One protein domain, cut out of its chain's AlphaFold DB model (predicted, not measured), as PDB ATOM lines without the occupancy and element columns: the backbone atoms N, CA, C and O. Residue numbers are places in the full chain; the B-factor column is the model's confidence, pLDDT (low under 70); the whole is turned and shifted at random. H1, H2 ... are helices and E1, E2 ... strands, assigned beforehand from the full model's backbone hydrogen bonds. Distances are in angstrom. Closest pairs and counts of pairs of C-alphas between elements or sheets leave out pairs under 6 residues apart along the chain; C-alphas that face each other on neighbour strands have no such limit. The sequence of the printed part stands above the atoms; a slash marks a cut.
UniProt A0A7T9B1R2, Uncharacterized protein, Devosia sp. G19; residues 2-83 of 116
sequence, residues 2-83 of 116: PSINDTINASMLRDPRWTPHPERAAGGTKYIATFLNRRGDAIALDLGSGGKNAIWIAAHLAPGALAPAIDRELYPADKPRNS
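AT A GLANCE: This is residues 2 to 83 of the 116 residues of an uncharacterized protein of Devosia sp. G19 (UniProt A0A7T9B1R2). With little regular structure, this is a small meander of E1, E2 and E3, each strand the antiparallel neighbour of the one before, with H1 over one face and E4 beyond E3. The 82 printed residues have one named helix, then four named strands, class mixed, with 28 residues in named elements. It is compact, radius of gyration of the C-alphas 13.0 A, spanning 29 by 27 by 27 A.

IN THESE COORDINATES: Find C-alpha 4 at (-10.757, 10.709, -2.119); from there H1, residues 4 to 12, runs 12.3 A. Next come E1, residues 32 to 36, E2, 42 to 46, E3, 55 to 58, and E4, 71 to 75, ending at (-22.386, 24.443, -13.984).

HOW THE PARTS SIT: In hairpin E1 and E2, N 33 and O 45 are 3.0 A apart; in hairpin E2 and E3, N 44 and O 56, 2.9 A. H1, with every O i to N i+4 pair within hydrogen-bond range, is on the sheet, height 9.6 A; its closest C-alphas to E2 are Asn 5 and Leu 45, 6.2 A. E4 pairs with no named strand.

THE WHOLE: The printed part has no cut. Links H1 to E1 and E3 to E4 are long; residues 63 to 70 stand free. Look for pLDDT under 70 at 24 to 30, 49 to 52 and 64 to 69, among others.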
ATOM      1  N   PRO A   2      -3.251  10.010  -0.249       68.50
ATOM      2  CA  PRO A   2      -4.049  10.096  -1.473       68.50
ATOM      3  C   PRO A   2      -5.389  10.788  -1.190       68.50
ATOM      4  O   PRO A   2      -5.950  10.628  -0.104       68.50
ATOM      5  N   SER A   3      -5.887  11.563  -2.151       84.44
ATOM      6  CA  SER A   3      -7.208  12.188  -2.062       84.44
ATOM      7  C   SER A   3      -8.334  11.145  -2.172       84.44
ATOM      8  O   SER A   3      -8.108   9.978  -2.526       84.44
ATOM      9  N   ILE A   4      -9.576  11.559  -1.887       88.94
ATOM     10  CA  ILE A   4     -10.757  10.709  -2.119       88.94
ATOM     11  C   ILE A   4     -10.805  10.311  -3.599       88.94
ATOM     12  O   ILE A   4     -10.951   9.129  -3.911       88.94
ATOM     13  N   ASN A   5     -10.589  11.269  -4.504       88.25
ATOM     14  CA  ASN A   5     -10.631  11.013  -5.940       88.25
ATOM     15  C   ASN A   5      -9.473  10.132  -6.431       88.25
ATOM     16  O   ASN A   5      -9.701   9.311  -7.317       88.25
ATOM     17  N   ASP A   6      -8.279  10.203  -5.833       87.75
ATOM     18  CA  ASP A   6      -7.187   9.262  -6.147       87.75
ATOM     19  C   ASP A   6      -7.581   7.820  -5.806       87.75
ATOM     20  O   ASP A   6      -7.372   6.891  -6.591       87.75
ATOM     21  N   THR A   7      -8.203   7.641  -4.639       90.25
ATOM     22  CA  THR A   7      -8.660   6.333  -4.155       90.25
ATOM     23  C   THR A   7      -9.785   5.773  -5.033       90.25
ATOM     24  O   THR A   7      -9.787   4.585  -5.373       90.25
ATOM     25  N   ILE A   8     -10.729   6.625  -5.439       91.88
ATOM     26  CA  ILE A   8     -11.825   6.259  -6.344       91.88
ATOM     27  C   ILE A   8     -11.304   5.938  -7.744       91.88
ATOM     28  O   ILE A   8     -11.626   4.875  -8.265       91.88
ATOM     29  N   ASN A   9     -10.439   6.773  -8.319       91.69
ATOM     30  CA  ASN A   9      -9.820   6.540  -9.626       91.69
ATOM     31  C   ASN A   9      -9.112   5.175  -9.680       91.69
ATOM     32  O   ASN A   9      -9.328   4.395 -10.608       91.69
ATOM     33  N   ALA A  10      -8.323   4.839  -8.653       91.25
ATOM     34  CA  ALA A  10      -7.668   3.534  -8.558       91.25
ATOM     35  C   ALA A  10      -8.664   2.364  -8.442       91.25
ATOM     36  O   ALA A  10      -8.375   1.259  -8.899       91.25
ATOM     37  N   SER A  11      -9.824   2.586  -7.818       92.19
ATOM     38  CA  SER A  11     -10.885   1.578  -7.701       92.19
ATOM     39  C   SER A  11     -11.616   1.382  -9.033       92.19
ATOM     40  O   SER A  11     -11.737   0.249  -9.486       92.19
ATOM     41  N   MET A  12     -12.001   2.469  -9.708       93.25
ATOM     42  CA  MET A  12     -12.679   2.438 -11.010       93.25
ATOM     43  C   MET A  12     -11.827   1.790 -12.103       93.25
ATOM     44  O   MET A  12     -12.354   1.069 -12.938       93.25
ATOM     45  N   LEU A  13     -10.501   1.974 -12.076       92.06
ATOM     46  CA  LEU A  13      -9.581   1.304 -13.008       92.06
ATOM     47  C   LEU A  13      -9.617  -0.231 -12.929       92.06
ATOM     48  O   LEU A  13      -9.187  -0.891 -13.871       92.06
ATOM     49  N   ARG A  14     -10.073  -0.796 -11.806       92.75
ATOM     50  CA  ARG A  14     -10.157  -2.245 -11.572       92.75
ATOM     51  C   ARG A  14     -11.588  -2.777 -11.635       92.75
ATOM     52  O   ARG A  14     -11.783  -3.983 -11.516       92.75
ATOM     53  N   ASP A  15     -12.572  -1.900 -11.790       93.62
ATOM     54  CA  ASP A  15     -13.983  -2.261 -11.789       93.62
ATOM     55  C   ASP A  15     -14.486  -2.416 -13.237       93.62
ATOM     56  O   ASP A  15     -14.469  -1.448 -13.999       93.62
ATOM     57  N   PRO A  16     -14.963  -3.611 -13.637       93.38
ATOM     58  CA  PRO A  16     -15.387  -3.889 -15.009       93.38
ATOM     59  C   PRO A  16     -16.666  -3.150 -15.433       93.38
ATOM     60  O   PRO A  16     -17.060  -3.225 -16.596       93.38
ATOM     61  N   ARG A  17     -17.356  -2.457 -14.518       95.25
ATOM     62  CA  ARG A  17     -18.494  -1.584 -14.853       95.25
ATOM     63  C   ARG A  17     -18.048  -0.276 -15.515       95.25
ATOM     64  O   ARG A  17     -18.879   0.406 -16.114       95.25
ATOM     65  N   TRP A  18     -16.757   0.046 -15.434       95.06
ATOM     66  CA  TRP A  18     -16.179   1.296 -15.904       95.06
ATOM     67  C   TRP A  18     -15.204   1.082 -17.053       95.06
ATOM     68  O   TRP A  18     -14.339   0.212 -17.011       95.06
ATOM     69  N   THR A  19     -15.292   1.943 -18.064       94.00
ATOM     70  CA  THR A  19     -14.314   2.001 -19.158       94.00
ATOM     71  C   THR A  19     -13.587   3.342 -19.115       94.00
ATOM     72  O   THR A  19     -14.245   4.379 -19.186       94.00
ATOM     73  N   PRO A  20     -12.246   3.390 -19.008       91.25
ATOM     74  CA  PRO A  20     -11.509   4.643 -19.154       91.25
ATOM     75  C   PRO A  20     -11.831   5.308 -20.498       91.25
ATOM     76  O   PRO A  20     -11.774   4.659 -21.541       91.25
ATOM     77  N   HIS A  21     -12.167   6.600 -20.492       88.69
ATOM     78  CA  HIS A  21     -12.531   7.298 -21.724       88.69
ATOM     79  C   HIS A  21     -11.339   7.328 -22.705       88.69
ATOM     80  O   HIS A  21     -10.241   7.678 -22.276       88.69
ATOM     81  N   PRO A  22     -11.501   7.045 -24.011       79.44
ATOM     82  CA  PRO A  22     -10.379   6.994 -24.961       79.44
ATOM     83  C   PRO A  22      -9.652   8.341 -25.106       79.44
ATOM     84  O   PRO A  22      -8.425   8.398 -25.174       79.44
ATOM     85  N   GLU A  23     -10.389   9.454 -25.052       72.38
ATOM     86  CA  GLU A  23      -9.800  10.804 -25.098       72.38
ATOM     87  C   GLU A  23      -9.024  11.177 -23.822       72.38
ATOM     88  O   GLU A  23      -8.325  12.191 -23.811       72.38
ATOM     89  N   ARG A  24      -9.045  10.327 -22.779       65.56
ATOM     90  CA  ARG A  24      -8.097  10.415 -21.658       65.56
ATOM     91  C   ARG A  24      -6.647  10.380 -22.151       65.56
ATOM     92  O   ARG A  24      -5.786  10.890 -21.454       65.56
ATOM     93  N   ALA A  25      -6.363   9.812 -23.325       53.34
ATOM     94  CA  ALA A  25      -5.034   9.839 -23.936       53.34
ATOM     95  C   ALA A  25      -4.795  11.060 -24.851       53.34
ATOM     96  O   ALA A  25      -3.668  11.536 -24.944       53.34
ATOM     97  N   ALA A  26      -5.837  11.588 -25.507       45.50
ATOM     98  CA  ALA A  26      -5.718  12.572 -26.598       45.50
ATOM     99  C   ALA A  26      -5.542  14.036 -26.136       45.50
ATOM    100  O   ALA A  26      -5.189  14.906 -26.927       45.50
ATOM    101  N   GLY A  27      -5.756  14.312 -24.851       47.66
ATOM    102  CA  GLY A  27      -5.484  15.611 -24.220       47.66
ATOM    103  C   GLY A  27      -5.365  15.504 -22.699       47.66
ATOM    104  O   GLY A  27      -5.598  16.476 -21.983       47.66
ATOM    105  N   GLY A  28      -5.073  14.290 -22.218       49.66
ATOM    106  CA  GLY A  28      -5.204  13.844 -20.839       49.66
ATOM    107  C   GLY A  28      -4.331  14.600 -19.873       49.66
ATOM    108  O   GLY A  28      -3.167  14.267 -19.658       49.66
ATOM    109  N   THR A  29      -4.900  15.607 -19.236       60.81
ATOM    110  CA  THR A  29      -4.205  16.233 -18.126       60.81
ATOM    111  C   THR A  29      -4.187  15.272 -16.945       60.81
ATOM    112  O   THR A  29      -5.186  14.617 -16.654       60.81
ATOM    113  N   LYS A  30      -3.085  15.253 -16.192       67.44
ATOM    114  CA  LYS A  30      -2.977  14.543 -14.903       67.44
ATOM    115  C   LYS A  30      -4.006  14.987 -13.847       67.44
ATOM    116  O   LYS A  30      -4.012  14.454 -12.747       67.44
ATOM    117  N   TYR A  31      -4.831  15.985 -14.165       78.56
ATOM    118  CA  TYR A  31      -5.759  16.649 -13.261       78.56
ATOM    119  C   TYR A  31      -7.202  16.166 -13.404       78.56
ATOM    120  O   TYR A  31      -7.997  16.451 -12.519       78.56
ATOM    121  N   ILE A  32      -7.559  15.471 -14.490       85.81
ATOM    122  CA  ILE A  32      -8.912  14.943 -14.696       85.81
ATOM    123  C   ILE A  32      -8.827  13.494 -15.169       85.81
ATOM    124  O   ILE A  32      -8.205  13.210 -16.192       85.81
ATOM    125  N   ALA A  33      -9.481  12.580 -14.455       88.88
ATOM    126  CA  ALA A  33      -9.672  11.206 -14.909       88.88
ATOM    127  C   ALA A  33     -11.125  10.984 -15.321       88.88
ATOM    128  O   ALA A  33     -12.026  11.110 -14.497       88.88
ATOM    129  N   THR A  34     -11.343  10.624 -16.585       91.25
ATOM    130  CA  THR A  34     -12.686  10.419 -17.137       91.25
ATOM    131  C   THR A  34     -12.946   8.951 -17.440       91.25
ATOM    132  O   THR A  34     -12.109   8.270 -18.044       91.25
ATOM    133  N   PHE A  35     -14.129   8.487 -17.056       93.62
ATOM    134  CA  PHE A  35     -14.624   7.132 -17.260       93.62
ATOM    135  C   PHE A  35     -16.008   7.164 -17.898       93.62
ATOM    136  O   PHE A  35     -16.747   8.133 -17.738       93.62
ATOM    137  N   LEU A  36     -16.336   6.091 -18.603       94.31
ATOM    138  CA  LEU A  36     -17.651   5.802 -19.144       94.31
ATOM    139  C   LEU A  36     -18.299   4.677 -18.341       94.31
ATOM    140  O   LEU A  36     -17.644   3.661 -18.085       94.31
ATOM    141  N   ASN A  37     -19.569   4.848 -17.975       94.56
ATOM    142  CA  ASN A  37     -20.395   3.733 -17.507       94.56
ATOM    143  C   ASN A  37     -20.833   2.853 -18.698       94.56
ATOM    144  O   ASN A  37     -20.516   3.129 -19.860       94.56
ATOM    145  N   ARG A  38     -21.618   1.804 -18.425       91.75
ATOM    146  CA  ARG A  38     -22.127   0.876 -19.453       91.75
ATOM    147  C   ARG A  38     -23.021   1.530 -20.509       91.75
ATOM    148  O   ARG A  38     -23.115   1.010 -21.617       91.75
ATOM    149  N   ARG A  39     -23.654   2.659 -20.189       91.50
ATOM    150  CA  ARG A  39     -24.483   3.446 -21.115       91.50
ATOM    151  C   ARG A  39     -23.687   4.438 -21.957       91.50
ATOM    152  O   ARG A  39     -24.250   5.048 -22.863       91.50
ATOM    153  N   GLY A  40     -22.390   4.589 -21.692       92.31
ATOM    154  CA  GLY A  40     -21.540   5.568 -22.363       92.31
ATOM    155  C   GLY A  40     -21.638   6.977 -21.773       92.31
ATOM    156  O   GLY A  40     -21.171   7.929 -22.404       92.31
ATOM    157  N   ASP A  41     -22.203   7.128 -20.574       93.81
ATOM    158  CA  ASP A  41     -22.214   8.392 -19.845       93.81
ATOM    159  C   ASP A  41     -20.848   8.659 -19.213       93.81
ATOM    160  O   ASP A  41     -20.247   7.769 -18.606       93.81
ATOM    161  N   ALA A  42     -20.360   9.896 -19.334       92.81
ATOM    162  CA  ALA A  42     -19.059  10.275 -18.800       92.81
ATOM    163  C   ALA A  42     -19.127  10.799 -17.363       92.81
ATOM    164  O   ALA A  42     -19.897  11.710 -17.049       92.81
ATOM    165  N   ILE A  43     -18.227  10.274 -16.536       93.50
ATOM    166  CA  ILE A  43     -17.953  10.709 -15.170       93.50
ATOM    167  C   ILE A  43     -16.493  11.158 -15.139       93.50
ATOM    168  O   ILE A  43     -15.599  10.387 -15.493       93.50
ATOM    169  N   ALA A  44     -16.239  12.400 -14.732       92.38
ATOM    170  CA  ALA A  44     -14.896  12.965 -14.657       92.38
ATOM    171  C   ALA A  44     -14.519  13.324 -13.214       92.38
ATOM    172  O   ALA A  44     -15.189  14.112 -12.552       92.38
ATOM    173  N   LEU A  45     -13.422  12.751 -12.729       90.94
ATOM    174  CA  LEU A  45     -12.868  12.978 -11.400       90.94
ATOM    175  C   LEU A  45     -11.813  14.080 -11.456       90.94
ATOM    176  O   LEU A  45     -10.879  13.987 -12.252       90.94
ATOM    177  N   ASP A  46     -11.924  15.080 -10.588       88.38
ATOM    178  CA  ASP A  46     -10.886  16.091 -10.396       88.38
ATOM    179  C   ASP A  46      -9.773  15.557  -9.488       88.38
ATOM    180  O   ASP A  46      -9.967  15.367  -8.289       88.38
ATOM    181  N   LEU A  47      -8.619  15.272 -10.088       85.25
ATOM    182  CA  LEU A  47      -7.401  14.798  -9.426       85.25
ATOM    183  C   LEU A  47      -6.429  15.942  -9.095       85.25
ATOM    184  O   LEU A  47      -5.413  15.725  -8.443       85.25
ATOM    185  N   GLY A  48      -6.681  17.151  -9.608       70.44
ATOM    186  CA  GLY A  48      -5.732  18.263  -9.552       70.44
ATOM    187  C   GLY A  48      -6.003  19.279  -8.454       70.44
ATOM    188  O   GLY A  48      -5.079  19.956  -7.999       70.44
ATOM    189  N   SER A  49      -7.257  19.418  -8.035       60.75
ATOM    190  CA  SER A  49      -7.641  20.405  -7.032       60.75
ATOM    191  C   SER A  49      -7.473  19.838  -5.622       60.75
ATOM    192  O   SER A  49      -8.312  19.104  -5.110       60.75
ATOM    193  N   GLY A  50      -6.387  20.226  -4.950       55.38
ATOM    194  CA  GLY A  50      -6.079  19.854  -3.561       55.38
ATOM    195  C   GLY A  50      -7.052  20.382  -2.491       55.38
ATOM    196  O   GLY A  50      -6.621  20.622  -1.370       55.38
ATOM    197  N   GLY A  51      -8.336  20.598  -2.803       57.34
ATOM    198  CA  GLY A  51      -9.301  21.151  -1.846       57.34
ATOM    199  C   GLY A  51     -10.761  20.730  -2.009       57.34
ATOM    200  O   GLY A  51     -11.478  20.698  -1.015       57.34
ATOM    201  N   LYS A  52     -11.241  20.388  -3.210       65.62
ATOM    202  CA  LYS A  52     -12.632  19.947  -3.399       65.62
ATOM    203  C   LYS A  52     -12.622  18.802  -4.392       65.62
ATOM    204  O   LYS A  52     -12.462  19.067  -5.573       65.62
ATOM    205  N   ASN A  53     -12.753  17.567  -3.898       78.25
ATOM    206  CA  ASN A  53     -12.788  16.309  -4.660       78.25
ATOM    207  C   ASN A  53     -13.965  16.286  -5.653       78.25
ATOM    208  O   ASN A  53     -14.904  15.512  -5.509       78.25
ATOM    209  N   ALA A  54     -13.958  17.184  -6.635       89.38
ATOM    210  CA  ALA A  54     -15.088  17.427  -7.503       89.38
ATOM    211  C   ALA A  54     -15.256  16.249  -8.456       89.38
ATOM    212  O   ALA A  54     -14.299  15.783  -9.078       89.38
ATOM    213  N   ILE A  55     -16.494  15.797  -8.578       91.56
ATOM    214  CA  ILE A  55     -16.913  14.807  -9.557       91.56
ATOM    215  C   ILE A  55     -17.842  15.518 -10.532       91.56
ATOM    216  O   ILE A  55     -18.816  16.155 -10.132       91.56
ATOM    217  N   TRP A  56     -17.506  15.441 -11.811       91.62
ATOM    218  CA  TRP A  56     -18.196  16.108 -12.901       91.62
ATOM    219  C   TRP A  56     -19.019  15.101 -13.688       91.62
ATOM    220  O   TRP A  56     -18.501  14.081 -14.144       91.62
ATOM    221  N   ILE A  57     -20.287  15.433 -13.891       92.81
ATOM    222  CA  ILE A  57     -21.233  14.660 -14.696       92.81
ATOM    223  C   ILE A  57     -22.061  15.607 -15.562       92.81
ATOM    224  O   ILE A  57     -22.142  16.807 -15.284       92.81
ATOM    225  N   ALA A  58     -22.724  15.082 -16.589       92.31
ATOM    226  CA  ALA A  58     -23.747  15.850 -17.289       92.31
ATOM    227  C   ALA A  58     -24.910  16.179 -16.332       92.31
ATOM    228  O   ALA A  58     -25.338  15.330 -15.554       92.31
ATOM    229  N   ALA A  59     -25.441  17.404 -16.384       90.69
ATOM    230  CA  ALA A  59     -26.428  17.880 -15.407       90.69
ATOM    231  C   ALA A  59     -27.710  17.031 -15.364       90.69
ATOM    232  O   ALA A  59     -28.302  16.873 -14.302       90.69
ATOM    233  N   HIS A  60     -28.115  16.447 -16.496       89.12
ATOM    234  CA  HIS A  60     -29.290  15.575 -16.582       89.12
ATOM    235  C   HIS A  60     -29.105  14.219 -15.877       89.12
ATOM    236  O   HIS A  60     -30.092  13.549 -15.600       89.12
ATOM    237  N   LEU A  61     -27.862  13.823 -15.586       89.19
ATOM    238  CA  LEU A  61     -27.533  12.611 -14.830       89.19
ATOM    239  C   LEU A  61     -27.497  12.866 -13.323       89.19
ATOM    240  O   LEU A  61     -27.238  11.945 -12.555       89.19
ATOM    241  N   ALA A  62     -27.690  14.115 -12.882       83.81
ATOM    242  CA  ALA A  62     -27.611  14.448 -11.472       83.81
ATOM    243  C   ALA A  62     -28.660  13.646 -10.684       83.81
ATOM    244  O   ALA A  62     -29.855  13.785 -10.961       83.81
ATOM    245  N   PRO A  63     -28.248  12.837  -9.689       73.06
ATOM    246  CA  PRO A  63     -29.190  12.067  -8.899       73.06
ATOM    247  C   PRO A  63     -30.141  13.019  -8.174       73.06
ATOM    248  O   PRO A  63     -29.739  13.764  -7.277       73.06
ATOM    249  N   GLY A  64     -31.417  13.008  -8.563       67.06
ATOM    250  CA  GLY A  64     -32.444  13.833  -7.922       67.06
ATOM    251  C   GLY A  64     -32.625  13.485  -6.441       67.06
ATOM    252  O   GLY A  64     -32.821  14.386  -5.628       67.06
ATOM    253  N   ALA A  65     -32.485  12.196  -6.097       56.50
ATOM    254  CA  ALA A  65     -32.818  11.632  -4.785       56.50
ATOM    255  C   ALA A  65     -31.626  11.082  -3.973       56.50
ATOM    256  O   ALA A  65     -31.770  10.862  -2.776       56.50
ATOM    257  N   LEU A  66     -30.458  10.849  -4.585       54.31
ATOM    258  CA  LEU A  66     -29.423  10.001  -3.969       54.31
ATOM    259  C   LEU A  66     -28.475  10.694  -2.986       54.31
ATOM    260  O   LEU A  66     -27.687  10.006  -2.354       54.31
ATOM    261  N   ALA A  67     -28.578  12.009  -2.778       51.25
ATOM    262  CA  ALA A  67     -27.999  12.626  -1.586       51.25
ATOM    263  C   ALA A  67     -28.482  14.075  -1.402       51.25
ATOM    264  O   ALA A  67     -27.890  14.984  -1.982       51.25
ATOM    265  N   PRO A  68     -29.465  14.353  -0.526       56.56
ATOM    266  CA  PRO A  68     -29.541  15.678   0.096       56.56
ATOM    267  C   PRO A  68     -28.250  16.034   0.867       56.56
ATOM    268  O   PRO A  68     -28.048  17.197   1.187       56.56
ATOM    269  N   ALA A  69     -27.377  15.053   1.143       69.25
ATOM    270  CA  ALA A  69     -26.130  15.216   1.889       69.25
ATOM    271  C   ALA A  69     -24.892  15.588   1.047       69.25
ATOM    272  O   ALA A  69     -23.902  16.026   1.621       69.25
ATOM    273  N   ILE A  70     -24.906  15.407  -0.282       84.44
ATOM    274  CA  ILE A  70     -23.742  15.728  -1.121       84.44
ATOM    275  C   ILE A  70     -23.950  17.106  -1.727       84.44
ATOM    276  O   ILE A  70     -24.849  17.312  -2.547       84.44
ATOM    277  N   ASP A  71     -23.071  18.031  -1.349       87.56
ATOM    278  CA  ASP A  71     -23.025  19.359  -1.936       87.56
ATOM    279  C   ASP A  71     -22.876  19.265  -3.454       87.56
ATOM    280  O   ASP A  71     -22.049  18.514  -3.991       87.56
ATOM    281  N   ARG A  72     -23.680  20.067  -4.153       87.69
ATOM    282  CA  ARG A  72     -23.707  20.095  -5.611       87.69
ATOM    283  C   ARG A  72     -23.808  21.505  -6.159       87.69
ATOM    284  O   ARG A  72     -24.526  22.345  -5.625       87.69
ATOM    285  N   GLU A  73     -23.106  21.751  -7.256       89.62
ATOM    286  CA  GLU A  73     -23.130  23.027  -7.970       89.62
ATOM    287  C   GLU A  73     -23.486  22.779  -9.436       89.62
ATOM    288  O   GLU A  73     -22.782  22.052 -10.148       89.62
ATOM    289  N   LEU A  74     -24.568  23.414  -9.896       90.19
ATOM    290  CA  LEU A  74     -24.904  23.448 -11.312       90.19
ATOM    291  C   LEU A  74     -23.882  24.312 -12.050       90.19
ATOM    292  O   LEU A  74     -23.644  25.468 -11.701       90.19
ATOM    293  N   TYR A  75     -23.325  23.758 -13.119       87.88
ATOM    294  CA  TYR A  75     -22.386  24.443 -13.984       87.88
ATOM    295  C   TYR A  75     -22.999  24.611 -15.382       87.88
ATOM    296  O   TYR A  75     -23.044  23.646 -16.157       87.88
ATOM    297  N   PRO A  76     -23.508  25.805 -15.725       87.12
ATOM    298  CA  PRO A  76     -24.252  25.995 -16.962       87.12
ATOM    299  C   PRO A  76     -23.343  25.904 -18.203       87.12
ATOM    300  O   PRO A  76     -22.109  25.883 -18.115       87.12
ATOM    301  N   ALA A  77     -23.962  25.737 -19.376       84.50
ATOM    302  CA  ALA A  77     -23.274  25.499 -20.651       84.50
ATOM    303  C   ALA A  77     -22.341  26.651 -21.069       84.50
ATOM    304  O   ALA A  77     -21.278  26.410 -21.636       84.50
ATOM    305  N   ASP A  78     -22.736  27.873 -20.736       80.62
ATOM    306  CA  ASP A  78     -22.153  29.160 -21.119       80.62
ATOM    307  C   ASP A  78     -21.006  29.643 -20.212       80.62
ATOM    308  O   ASP A  78     -20.233  30.516 -20.602       80.62
ATOM    309  N   LYS A  79     -20.848  29.070 -19.013       78.62
ATOM    310  CA  LYS A  79     -19.786  29.458 -18.072       78.62
ATOM    311  C   LYS A  79     -18.406  28.956 -18.551       78.62
ATOM    312  O   LYS A  79     -18.297  27.774 -18.889       78.62
ATOM    313  N   PRO A  80     -17.339  29.788 -18.544       73.31
ATOM    314  CA  PRO A  80     -15.983  29.387 -18.950       73.31
ATOM    315  C   PRO A  80     -15.433  28.241 -18.099       73.31
ATOM    316  O   PRO A  80     -15.398  28.358 -16.881       73.31
ATOM    317  N   ARG A  81     -14.980  27.144 -18.721       72.31
ATOM    318  CA  ARG A  81     -14.680  25.872 -18.029       72.31
ATOM    319  C   ARG A  81     -13.199  25.614 -17.843       72.31
ATOM    320  O   ARG A  81     -12.361  26.140 -18.567       72.31
ATOM    321  N   ASN A  82     -12.912  24.672 -16.942       69.62
ATOM    322  CA  ASN A  82     -11.642  23.961 -16.947       69.62
ATOM    323  C   ASN A  82     -11.424  23.342 -18.341       69.62
ATOM    324  O   ASN A  82     -12.210  22.495 -18.772       69.62
ATOM    325  N   SER A  83     -10.356  23.760 -19.027       70.19
ATOM    326  CA  SER A  83      -9.964  23.271 -20.357       70.19
ATOM    327  C   SER A  83      -9.777  21.755 -20.412       70.19
ATOM    328  O   SER A  83      -9.809  21.167 -21.487       70.19
TER     329      SER A  83